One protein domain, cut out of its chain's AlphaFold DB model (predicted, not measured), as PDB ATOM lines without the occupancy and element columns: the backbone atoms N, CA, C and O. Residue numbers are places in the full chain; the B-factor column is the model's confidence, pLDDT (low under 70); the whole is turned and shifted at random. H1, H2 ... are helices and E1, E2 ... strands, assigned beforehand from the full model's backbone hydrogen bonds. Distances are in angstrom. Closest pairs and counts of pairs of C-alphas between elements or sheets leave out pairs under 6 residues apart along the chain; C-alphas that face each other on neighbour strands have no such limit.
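This is residues 4 to 77 of the 139 residues of the protein "Hypothetical protein" of Ditylum brightwellii (UniProt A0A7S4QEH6). A long two-stranded hairpin, E1 and E2, makes the length of the domain, with helix H1 packed along the half near its open end, mostly over E2. The tail, residues 61 to 77, folds back at that same end, and the turn between the strands makes the far end. The printed part has 74 residues, in the order H1, E1, E2; the sheet is antiparallel and the class mixed. It is extended, with a radius of gyration of the C-alphas of 19.2 A and spans of 59 by 24 by 15 A.

E1, residues 22 to 36, begins at C-alpha (-19.586, -4.646, -21.406) and E2, residues 46 to 60, ends at (-22.643, -0.909, -19.762); each is 42.5 A long. H1, residues 4 to 16, is 18.6 A long.

In the hairpin E1 and E2, N 28 and O 54 are 2.9 A apart, within hydrogen-bond range. The closest C-alphas of H1 and E2, Ile 5 and Met 55, are 6.4 A apart. In H1 every O i to N i+4 pair is within hydrogen-bond range. Residues 23 to 24 of E1 pair antiparallel with 73 to 74.

The C-alphas farthest apart, Gly 42 and Leu 77, are 60.2 A apart. The printed part has no cut, and no printed residue is under pLDDT 70.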
ATOM      1  N   ALA A   4     -39.438 -10.693 -30.829       94.88
ATOM      2  CA  ALA A   4     -38.607  -9.502 -30.652       94.88
ATOM      3  C   ALA A   4     -37.144  -9.811 -30.285       94.88
ATOM      4  O   ALA A   4     -36.317  -8.905 -30.340       94.88
ATOM      5  N   ILE A   5     -36.809 -11.058 -29.927       97.06
ATOM      6  CA  ILE A   5     -35.446 -11.440 -29.513       97.06
ATOM      7  C   ILE A   5     -34.431 -11.117 -30.612       97.06
ATOM      8  O   ILE A   5     -33.449 -10.431 -30.346       97.06
ATOM      9  N   ASN A   6     -34.715 -11.503 -31.859       96.69
ATOM     10  CA  ASN A   6     -33.804 -11.252 -32.979       96.69
ATOM     11  C   ASN A   6     -33.501  -9.757 -33.148       96.69
ATOM     12  O   ASN A   6     -32.356  -9.381 -33.361       96.69
ATOM     13  N   LYS A   7     -34.514  -8.893 -32.979       97.31
ATOM     14  CA  LYS A   7     -34.334  -7.437 -33.067       97.31
ATOM     15  C   LYS A   7     -33.480  -6.896 -31.921       97.31
ATOM     16  O   LYS A   7     -32.631  -6.047 -32.163       97.31
ATOM     17  N   ALA A   8     -33.696  -7.381 -30.698       97.12
ATOM     18  CA  ALA A   8     -32.907  -6.973 -29.539       97.12
ATOM     19  C   ALA A   8     -31.422  -7.322 -29.723       97.12
ATOM     20  O   ALA A   8     -30.569  -6.464 -29.508       97.12
ATOM     21  N   VAL A   9     -31.125  -8.531 -30.214       96.94
ATOM     22  CA  VAL A   9     -29.755  -8.951 -30.549       96.94
ATOM     23  C   VAL A   9     -29.165  -8.043 -31.624       96.94
ATOM     24  O   VAL A   9     -28.083  -7.504 -31.437       96.94
ATOM     25  N   THR A  10     -29.886  -7.792 -32.723       97.38
ATOM     26  CA  THR A  10     -29.405  -6.896 -33.787       97.38
ATOM     27  C   THR A  10     -29.068  -5.498 -33.266       97.38
ATOM     28  O   THR A  10     -28.026  -4.954 -33.621       97.38
ATOM     29  N   ILE A  11     -29.918  -4.916 -32.417       96.50
ATOM     30  CA  ILE A  11     -29.669  -3.589 -31.837       96.50
ATOM     31  C   ILE A  11     -28.433  -3.621 -30.930       96.50
ATOM     32  O   ILE A  11     -27.582  -2.742 -31.050       96.50
ATOM     33  N   ALA A  12     -28.298  -4.635 -30.072       96.94
ATOM     34  CA  ALA A  12     -27.126  -4.790 -29.216       96.94
ATOM     35  C   ALA A  12     -25.828  -4.911 -30.036       96.94
ATOM     36  O   ALA A  12     -24.855  -4.218 -29.750       96.94
ATOM     37  N   GLU A  13     -25.829  -5.706 -31.109       95.25
ATOM     38  CA  GLU A  13     -24.677  -5.850 -32.008       95.25
ATOM     39  C   GLU A  13     -24.315  -4.542 -32.723       95.25
ATOM     40  O   GLU A  13     -23.138  -4.204 -32.855       95.25
ATOM     41  N   ILE A  14     -25.310  -3.759 -33.153       94.50
ATOM     42  CA  ILE A  14     -25.065  -2.433 -33.741       94.50
ATOM     43  C   ILE A  14     -24.429  -1.495 -32.708       94.50
ATOM     44  O   ILE A  14     -23.472  -0.794 -33.034       94.50
ATOM     45  N   LEU A  15     -24.928  -1.483 -31.469       94.75
ATOM     46  CA  LEU A  15     -24.415  -0.611 -30.409       94.75
ATOM     47  C   LEU A  15     -22.978  -0.963 -30.010       94.75
ATOM     48  O   LEU A  15     -22.154  -0.057 -29.886       94.75
ATOM     49  N   LYS A  16     -22.649  -2.255 -29.892       94.00
ATOM     50  CA  LYS A  16     -21.281  -2.714 -29.594       94.00
ATOM     51  C   LYS A  16     -20.273  -2.318 -30.671       94.00
ATOM     52  O   LYS A  16     -19.123  -2.039 -30.356       94.00
ATOM     53  N   ARG A  17     -20.696  -2.222 -31.936       93.56
ATOM     54  CA  ARG A  17     -19.839  -1.696 -33.012       93.56
ATOM     55  C   ARG A  17     -19.659  -0.182 -32.966       93.56
ATOM     56  O   ARG A  17     -18.835   0.330 -33.708       93.56
ATOM     57  N   LYS A  18     -20.415   0.558 -32.154       91.56
ATOM     58  CA  LYS A  18     -20.326   2.026 -32.078       91.56
ATOM     59  C   LYS A  18     -19.510   2.521 -30.892       91.56
ATOM     60  O   LYS A  18     -18.925   3.595 -30.983       91.56
ATOM     61  N   MET A  19     -19.480   1.770 -29.796       92.44
ATOM     62  CA  MET A  19     -18.729   2.112 -28.590       92.44
ATOM     63  C   MET A  19     -18.349   0.840 -27.820       92.44
ATOM     64  O   MET A  19     -19.063  -0.159 -27.931       92.44
ATOM     65  N   PRO A  20     -17.262   0.858 -27.029       94.19
ATOM     66  CA  PRO A  20     -16.885  -0.285 -26.207       94.19
ATOM     67  C   PRO A  20     -17.919  -0.474 -25.091       94.19
ATOM     68  O   PRO A  20     -18.152   0.437 -24.298       94.19
ATOM     69  N   LEU A  21     -18.573  -1.639 -25.057       96.06
ATOM     70  CA  LEU A  21     -19.608  -1.965 -24.075       96.06
ATOM     71  C   LEU A  21     -19.370  -3.345 -23.473       96.06
ATOM     72  O   LEU A  21     -19.222  -4.325 -24.199       96.06
ATOM     73  N   HIS A  22     -19.413  -3.410 -22.150       96.38
ATOM     74  CA  HIS A  22     -19.586  -4.646 -21.406       96.38
ATOM     75  C   HIS A  22     -21.001  -5.170 -21.631       96.38
ATOM     76  O   HIS A  22     -21.955  -4.388 -21.649       96.38
ATOM     77  N   GLN A  23     -21.141  -6.482 -21.787       97.19
ATOM     78  CA  GLN A  23     -22.431  -7.119 -22.012       97.19
ATOM     79  C   GLN A  23     -22.648  -8.249 -21.010       97.19
ATOM     80  O   GLN A  23     -21.738  -9.029 -20.762       97.19
ATOM     81  N   ILE A  24     -23.870  -8.379 -20.493       97.62
ATOM     82  CA  ILE A  24     -24.358  -9.608 -19.858       97.62
ATOM     83  C   ILE A  24     -25.648 -10.014 -20.560       97.62
ATOM     84  O   ILE A  24     -26.569  -9.203 -20.679       97.62
ATOM     85  N   THR A  25     -25.715 -11.261 -21.017       97.25
ATOM     86  CA  THR A  25     -26.923 -11.828 -21.622       97.25
ATOM     87  C   THR A  25     -27.512 -12.902 -20.724       97.25
ATOM     88  O   THR A  25     -26.885 -13.927 -20.478       97.25
ATOM     89  N   SER A  26     -28.756 -12.709 -20.299       96.62
ATOM     90  CA  SER A  26     -29.501 -13.674 -19.488       96.62
ATOM     91  C   SER A  26     -30.720 -14.187 -20.251       96.62
ATOM     92  O   SER A  26     -31.423 -13.427 -20.923       96.62
ATOM     93  N   LEU A  27     -30.982 -15.489 -20.140       96.00
ATOM     94  CA  LEU A  27     -32.134 -16.147 -20.749       96.00
ATOM     95  C   LEU A  27     -33.127 -16.549 -19.667       96.00
ATOM     96  O   LEU A  27     -32.757 -17.154 -18.666       96.00
ATOM     97  N   THR A  28     -34.394 -16.229 -19.886       95.81
ATOM     98  CA  THR A  28     -35.483 -16.556 -18.970       95.81
ATOM     99  C   THR A  28     -36.718 -16.995 -19.751       95.81
ATOM    100  O   THR A  28     -36.785 -16.887 -20.978       95.81
ATOM    101  N   SER A  29     -37.707 -17.525 -19.043       95.44
ATOM    102  CA  SER A  29     -39.041 -17.774 -19.580       95.44
ATOM    103  C   SER A  29     -40.006 -16.811 -18.906       95.44
ATOM    104  O   SER A  29     -39.943 -16.647 -17.689       95.44
ATOM    105  N   CYS A  30     -40.871 -16.164 -19.679       94.12
ATOM    106  CA  CYS A  30     -41.907 -15.286 -19.152       94.12
ATOM    107  C   CYS A  30     -43.275 -15.913 -19.400       94.12
ATOM    108  O   CYS A  30     -43.578 -16.336 -20.519       94.12
ATOM    109  N   GLU A  31     -44.097 -15.972 -18.358       95.38
ATOM    110  CA  GLU A  31     -45.480 -16.429 -18.450       95.38
ATOM    111  C   GLU A  31     -46.364 -15.307 -19.006       95.38
ATOM    112  O   GLU A  31     -46.286 -14.160 -18.568       95.38
ATOM    113  N   ILE A  32     -47.195 -15.645 -19.988       94.31
ATOM    114  CA  ILE A  32     -48.245 -14.780 -20.515       94.31
ATOM    115  C   ILE A  32     -49.575 -15.456 -20.212       94.31
ATOM    116  O   ILE A  32     -49.794 -16.599 -20.624       94.31
ATOM    117  N   VAL A  33     -50.441 -14.734 -19.506       95.69
ATOM    118  CA  VAL A  33     -51.806 -15.151 -19.189       95.69
ATOM    119  C   VAL A  33     -52.745 -14.364 -20.094       95.69
ATOM    120  O   VAL A  33     -52.911 -13.157 -19.922       95.69
ATOM    121  N   ASP A  34     -53.308 -15.044 -21.088       94.19
ATOM    122  CA  ASP A  34     -54.358 -14.496 -21.940       94.19
ATOM    123  C   ASP A  34     -55.710 -14.802 -21.270       94.19
ATOM    124  O   ASP A  34     -56.008 -15.958 -20.962       94.19
ATOM    125  N   VAL A  35     -56.515 -13.769 -21.028       93.50
ATOM    126  CA  VAL A  35     -57.840 -13.876 -20.401       93.50
ATOM    127  C   VAL A  35     -58.896 -13.647 -21.479       93.50
ATOM    128  O   VAL A  35     -58.845 -12.633 -22.176       93.50
ATOM    129  N   PHE A  36     -59.826 -14.586 -21.635       90.44
ATOM    130  CA  PHE A  36     -60.868 -14.546 -22.659       90.44
ATOM    131  C   PHE A  36     -62.245 -14.349 -22.030       90.44
ATOM    132  O   PHE A  36     -62.629 -15.077 -21.111       90.44
ATOM    133  N   GLU A  37     -62.992 -13.375 -22.554       86.81
ATOM    134  CA  GLU A  37     -64.374 -13.128 -22.146       86.81
ATOM    135  C   GLU A  37     -65.297 -14.278 -22.595       86.81
ATOM    136  O   GLU A  37     -65.145 -14.788 -23.713       86.81
ATOM    137  N   PRO A  38     -66.248 -14.705 -21.743       85.56
ATOM    138  CA  PRO A  38     -67.196 -15.748 -22.095       85.56
ATOM    139  C   PRO A  38     -68.172 -15.278 -23.178       85.56
ATOM    140  O   PRO A  38     -68.570 -14.118 -23.227       85.56
ATOM    141  N   LEU A  39     -68.583 -16.210 -24.040       81.19
ATOM    142  CA  LEU A  39     -69.484 -15.923 -25.162       81.19
ATOM    143  C   LEU A  39     -70.943 -15.698 -24.734       81.19
ATOM    144  O   LEU A  39     -71.704 -15.098 -25.490       81.19
ATOM    145  N   GLU A  40     -71.338 -16.170 -23.550       83.50
ATOM    146  CA  GLU A  40     -72.686 -15.998 -23.001       83.50
ATOM    147  C   GLU A  40     -72.610 -15.524 -21.540       83.50
ATOM    148  O   GLU A  40     -71.711 -15.910 -20.785       83.50
ATOM    149  N   GLU A  41     -73.568 -14.684 -21.136       78.88
ATOM    150  CA  GLU A  41     -73.661 -14.150 -19.775       78.88
ATOM    151  C   GLU A  41     -73.956 -15.282 -18.774       78.88
ATOM    152  O   GLU A  41     -75.011 -15.913 -18.823       78.88
ATOM    153  N   GLY A  42     -73.016 -15.544 -17.859       79.06
ATOM    154  CA  GLY A  42     -73.129 -16.585 -16.829       79.06
ATOM    155  C   GLY A  42     -72.112 -17.727 -16.932       79.06
ATOM    156  O   GLY A  42     -72.103 -18.586 -16.052       79.06
ATOM    157  N   LEU A  43     -71.253 -17.740 -17.958       78.00
ATOM    158  CA  LEU A  43     -70.098 -18.644 -18.020       78.00
ATOM    159  C   LEU A  43     -68.856 -18.062 -17.335       78.00
ATOM    160  O   LEU A  43     -68.696 -16.848 -17.205       78.00
ATOM    161  N   ASP A  44     -67.956 -18.963 -16.946       82.75
ATOM    162  CA  ASP A  44     -66.671 -18.614 -16.355       82.75
ATOM    163  C   ASP A  44     -65.700 -18.041 -17.399       82.75
ATOM    164  O   ASP A  44     -65.646 -18.473 -18.554       82.75
ATOM    165  N   VAL A  45     -64.897 -17.072 -16.961       85.94
ATOM    166  CA  VAL A  45     -63.789 -16.504 -17.735       85.94
ATOM    167  C   VAL A  45     -62.733 -17.584 -17.980       85.94
ATOM    168  O   VAL A  45     -62.334 -18.293 -17.056       85.94
ATOM    169  N   VAL A  46     -62.248 -17.693 -19.218       90.44
ATOM    170  CA  VAL A  46     -61.236 -18.693 -19.583       90.44
ATOM    171  C   VAL A  46     -59.848 -18.059 -19.571       90.44
ATOM    172  O   VAL A  46     -59.601 -17.075 -20.265       90.44
ATOM    173  N   GLU A  47     -58.917 -18.658 -18.828       93.38
ATOM    174  CA  GLU A  47     -57.498 -18.288 -18.849       93.38
ATOM    175  C   GLU A  47     -56.689 -19.277 -19.696       93.38
ATOM    176  O   GLU A  47     -56.776 -20.492 -19.511       93.38
ATOM    177  N   SER A  48     -55.837 -18.763 -20.583       93.44
ATOM    178  CA  SER A  48     -54.816 -19.551 -21.280       93.44
ATOM    179  C   SER A  48     -53.429 -19.073 -20.888       93.44
ATOM    180  O   SER A  48     -53.099 -17.893 -21.016       93.44
ATOM    181  N   ARG A  49     -52.594 -20.002 -20.422       96.31
ATOM    182  CA  ARG A  49     -51.231 -19.714 -19.969       96.31
ATOM    183  C   ARG A  49     -50.238 -20.261 -20.970       96.31
ATOM    184  O   ARG A  49     -50.269 -21.443 -21.310       96.31
ATOM    185  N   ARG A  50     -49.327 -19.408 -21.428       95.19
ATOM    186  CA  ARG A  50     -48.212 -19.814 -22.285       95.19
ATOM    187  C   ARG A  50     -46.899 -19.255 -21.773       95.19
ATOM    188  O   ARG A  50     -46.831 -18.128 -21.295       95.19
ATOM    189  N   PHE A  51     -45.840 -20.028 -21.955       95.12
ATOM    190  CA  PHE A  51     -44.479 -19.602 -21.663       95.12
ATOM    191  C   PHE A  51     -43.804 -19.113 -22.939       95.12
ATOM    192  O   PHE A  51     -43.807 -19.800 -23.961       95.12
ATOM    193  N   VAL A  52     -43.223 -17.919 -22.883       95.94
ATOM    194  CA  VAL A  52     -42.497 -17.315 -23.999       95.94
ATOM    195  C   VAL A  52     -41.055 -17.079 -23.586       95.94
ATOM    196  O   VAL A  52     -40.780 -16.499 -22.538       95.94
ATOM    197  N   SER A  53     -40.119 -17.488 -24.441       96.19
ATOM    198  CA  SER A  53     -38.699 -17.234 -24.215       96.19
ATOM    199  C   SER A  53     -38.401 -15.734 -24.140       96.19
ATOM    200  O   SER A  53     -38.885 -14.915 -24.939       96.19
ATOM    201  N   CYS A  54     -37.544 -15.390 -23.193       96.12
ATOM    202  CA  CYS A  54     -37.106 -14.048 -22.875       96.12
ATOM    203  C   CYS A  54     -35.579 -14.007 -22.881       96.12
ATOM    204  O   CYS A  54     -34.908 -14.899 -22.379       96.12
ATOM    205  N   MET A  55     -35.037 -12.961 -23.494       96.56
ATOM    206  CA  MET A  55     -33.612 -12.669 -23.502       96.56
ATOM    207  C   MET A  55     -33.458 -11.240 -23.009       96.56
ATOM    208  O   MET A  55     -34.150 -10.344 -23.501       96.56
ATOM    209  N   ILE A  56     -32.579 -11.060 -22.037       96.75
ATOM    210  CA  ILE A  56     -32.226  -9.776 -21.451       96.75
ATOM    211  C   ILE A  56     -30.761  -9.543 -21.795       96.75
ATOM    212  O   ILE A  56     -29.922 -10.382 -21.485       96.75
ATOM    213  N   ILE A  57     -30.473  -8.434 -22.474       97.31
ATOM    214  CA  ILE A  57     -29.111  -8.014 -22.808       97.31
ATOM    215  C   ILE A  57     -28.865  -6.712 -22.058       97.31
ATOM    216  O   ILE A  57     -29.468  -5.686 -22.379       97.31
ATOM    217  N   THR A  58     -27.995  -6.761 -21.060       96.44
ATOM    218  CA  THR A  58     -27.556  -5.586 -20.308       96.44
ATOM    219  C   THR A  58     -26.266  -5.084 -20.936       96.44
ATOM    220  O   THR A  58     -25.340  -5.870 -21.119       96.44
ATOM    221  N   LEU A  59     -26.198  -3.794 -21.266       96.19
ATOM    222  CA  LEU A  59     -25.008  -3.147 -21.820       96.19
ATOM    223  C   LEU A  59     -24.550  -2.025 -20.885       96.19
ATOM    224  O   LEU A  59     -25.371  -1.214 -20.462       96.19
ATOM    225  N   SER A  60     -23.251  -1.956 -20.596       95.62
ATOM    226  CA  SER A  60     -22.643  -0.909 -19.762       95.62
ATOM    227  C   SER A  60     -21.333  -0.415 -20.370       95.62
ATOM    228  O   SER A  60     -20.633  -1.179 -21.027       95.62
ATOM    229  N   ARG A  61     -20.990   0.860 -20.162       91.88
ATOM    230  CA  ARG A  61     -19.724   1.444 -20.644       91.88
ATOM    231  C   ARG A  61     -18.549   1.089 -19.745       91.88
ATOM    232  O   ARG A  61     -17.512   0.679 -20.247       91.88
ATOM    233  N   ASP A  62     -18.754   1.204 -18.439       88.69
ATOM    234  CA  ASP A  62     -17.671   1.155 -17.453       88.69
ATOM    235  C   ASP A  62     -17.617  -0.191 -16.712       88.69
ATOM    236  O   ASP A  62     -16.730  -0.429 -15.898       88.69
ATOM    237  N   GLY A  63     -18.586  -1.080 -16.966       83.12
ATOM    238  CA  GLY A  63     -18.670  -2.399 -16.330       83.12
ATOM    239  C   GLY A  63     -19.045  -2.360 -14.843       83.12
ATOM    240  O   GLY A  63     -19.230  -3.412 -14.234       83.12
ATOM    241  N   GLU A  64     -19.210  -1.173 -14.253       85.81
ATOM    242  CA  GLU A  64     -19.690  -1.028 -12.880       85.81
ATOM    243  C   GLU A  64     -21.080  -1.659 -12.713       85.81
ATOM    244  O   GLU A  64     -21.978  -1.482 -13.542       85.81
ATOM    245  N   GLY A  65     -21.246  -2.429 -11.636       83.62
ATOM    246  CA  GLY A  65     -22.481  -3.157 -11.341       83.62
ATOM    247  C   GLY A  65     -22.693  -4.437 -12.161       83.62
ATOM    248  O   GLY A  65     -23.728  -5.078 -12.000       83.62
ATOM    249  N   MET A  66     -21.737  -4.830 -13.011       92.31
ATOM    250  CA  MET A  66     -21.770  -6.102 -13.737       92.31
ATOM    251  C   MET A  66     -20.868  -7.144 -13.069       92.31
ATOM    252  O   MET A  66     -19.755  -6.836 -12.641       92.31
ATOM    253  N   ASP A  67     -21.328  -8.395 -13.011       93.50
ATOM    254  CA  ASP A  67     -20.489  -9.516 -12.590       93.50
ATOM    255  C   ASP A  67     -19.675 -10.042 -13.781       93.50
ATOM    256  O   ASP A  67     -20.201 -10.657 -14.706       93.50
ATOM    257  N   LEU A  68     -18.364  -9.806 -13.741       92.69
ATOM    258  CA  LEU A  68     -17.396 -10.257 -14.747       92.69
ATOM    259  C   LEU A  68     -17.271 -11.790 -14.817       92.69
ATOM    260  O   LEU A  68     -16.700 -12.314 -15.772       92.69
ATOM    261  N   LYS A  69     -17.737 -12.508 -13.787       94.69
ATOM    262  CA  LYS A  69     -17.728 -13.975 -13.719       94.69
ATOM    263  C   LYS A  69     -19.064 -14.593 -14.126       94.69
ATOM    264  O   LYS A  69     -19.167 -15.820 -14.131       94.69
ATOM    265  N   ASP A  70     -20.064 -13.775 -14.452       96.31
ATOM    266  CA  ASP A  70     -21.349 -14.267 -14.932       96.31
ATOM    267  C   ASP A  70     -21.155 -15.076 -16.222       96.31
ATOM    268  O   ASP A  70     -20.377 -14.709 -17.105       96.31
ATOM    269  N   ILE A  71     -21.876 -16.190 -16.350       96.50
ATOM    270  CA  ILE A  71     -21.792 -17.074 -17.521       96.50
ATOM    271  C   ILE A  71     -22.189 -16.373 -18.828       96.50
ATOM    272  O   ILE A  71     -21.772 -16.788 -19.908       96.50
ATOM    273  N   GLY A  72     -23.023 -15.339 -18.732       96.44
ATOM    274  CA  GLY A  72     -23.501 -14.526 -19.836       96.44
ATOM    275  C   GLY A  72     -22.657 -13.281 -20.084       96.44
ATOM    276  O   GLY A  72     -23.018 -12.498 -20.966       96.44
ATOM    277  N   TYR A  73     -21.580 -13.068 -19.320       97.56
ATOM    278  CA  TYR A  73     -20.710 -11.913 -19.479       97.56
ATOM    279  C   TYR A  73     -19.863 -12.000 -20.757       97.56
ATOM    280  O   TYR A  73     -19.274 -13.031 -21.084       97.56
ATOM    281  N   GLN A  74     -19.759 -10.875 -21.462       96.38
ATOM    282  CA  GLN A  74     -18.901 -10.689 -22.623       96.38
ATOM    283  C   GLN A  74     -18.157  -9.344 -22.504       96.38
ATOM    284  O   GLN A  74     -18.792  -8.313 -22.247       96.38
ATOM    285  N   PRO A  75     -16.820  -9.327 -22.693       95.25
ATOM    286  CA  PRO A  75     -16.042  -8.095 -22.641       95.25
ATOM    287  C   PRO A  75     -16.331  -7.181 -23.846       95.25
ATOM    288  O   PRO A  75     -16.838  -7.653 -24.871       95.25
ATOM    289  N   PRO A  76     -15.977  -5.885 -23.752       95.94
ATOM    290  CA  PRO A  76     -16.057  -4.959 -24.874       95.94
ATOM    291  C   PRO A  76     -15.300  -5.453 -26.106       95.94
ATOM    292  O   PRO A  76     -14.254  -6.097 -25.991       95.94
ATOM    293  N   LEU A  77     -15.819  -5.112 -27.288       94.38
ATOM    294  CA  LEU A  77     -15.126  -5.377 -28.544       94.38
ATOM    295  C   LEU A  77     -13.788  -4.618 -28.596       94.38
ATOM    296  O   LEU A  77     -13.691  -3.509 -28.059       94.38
TER     297      LEU A  77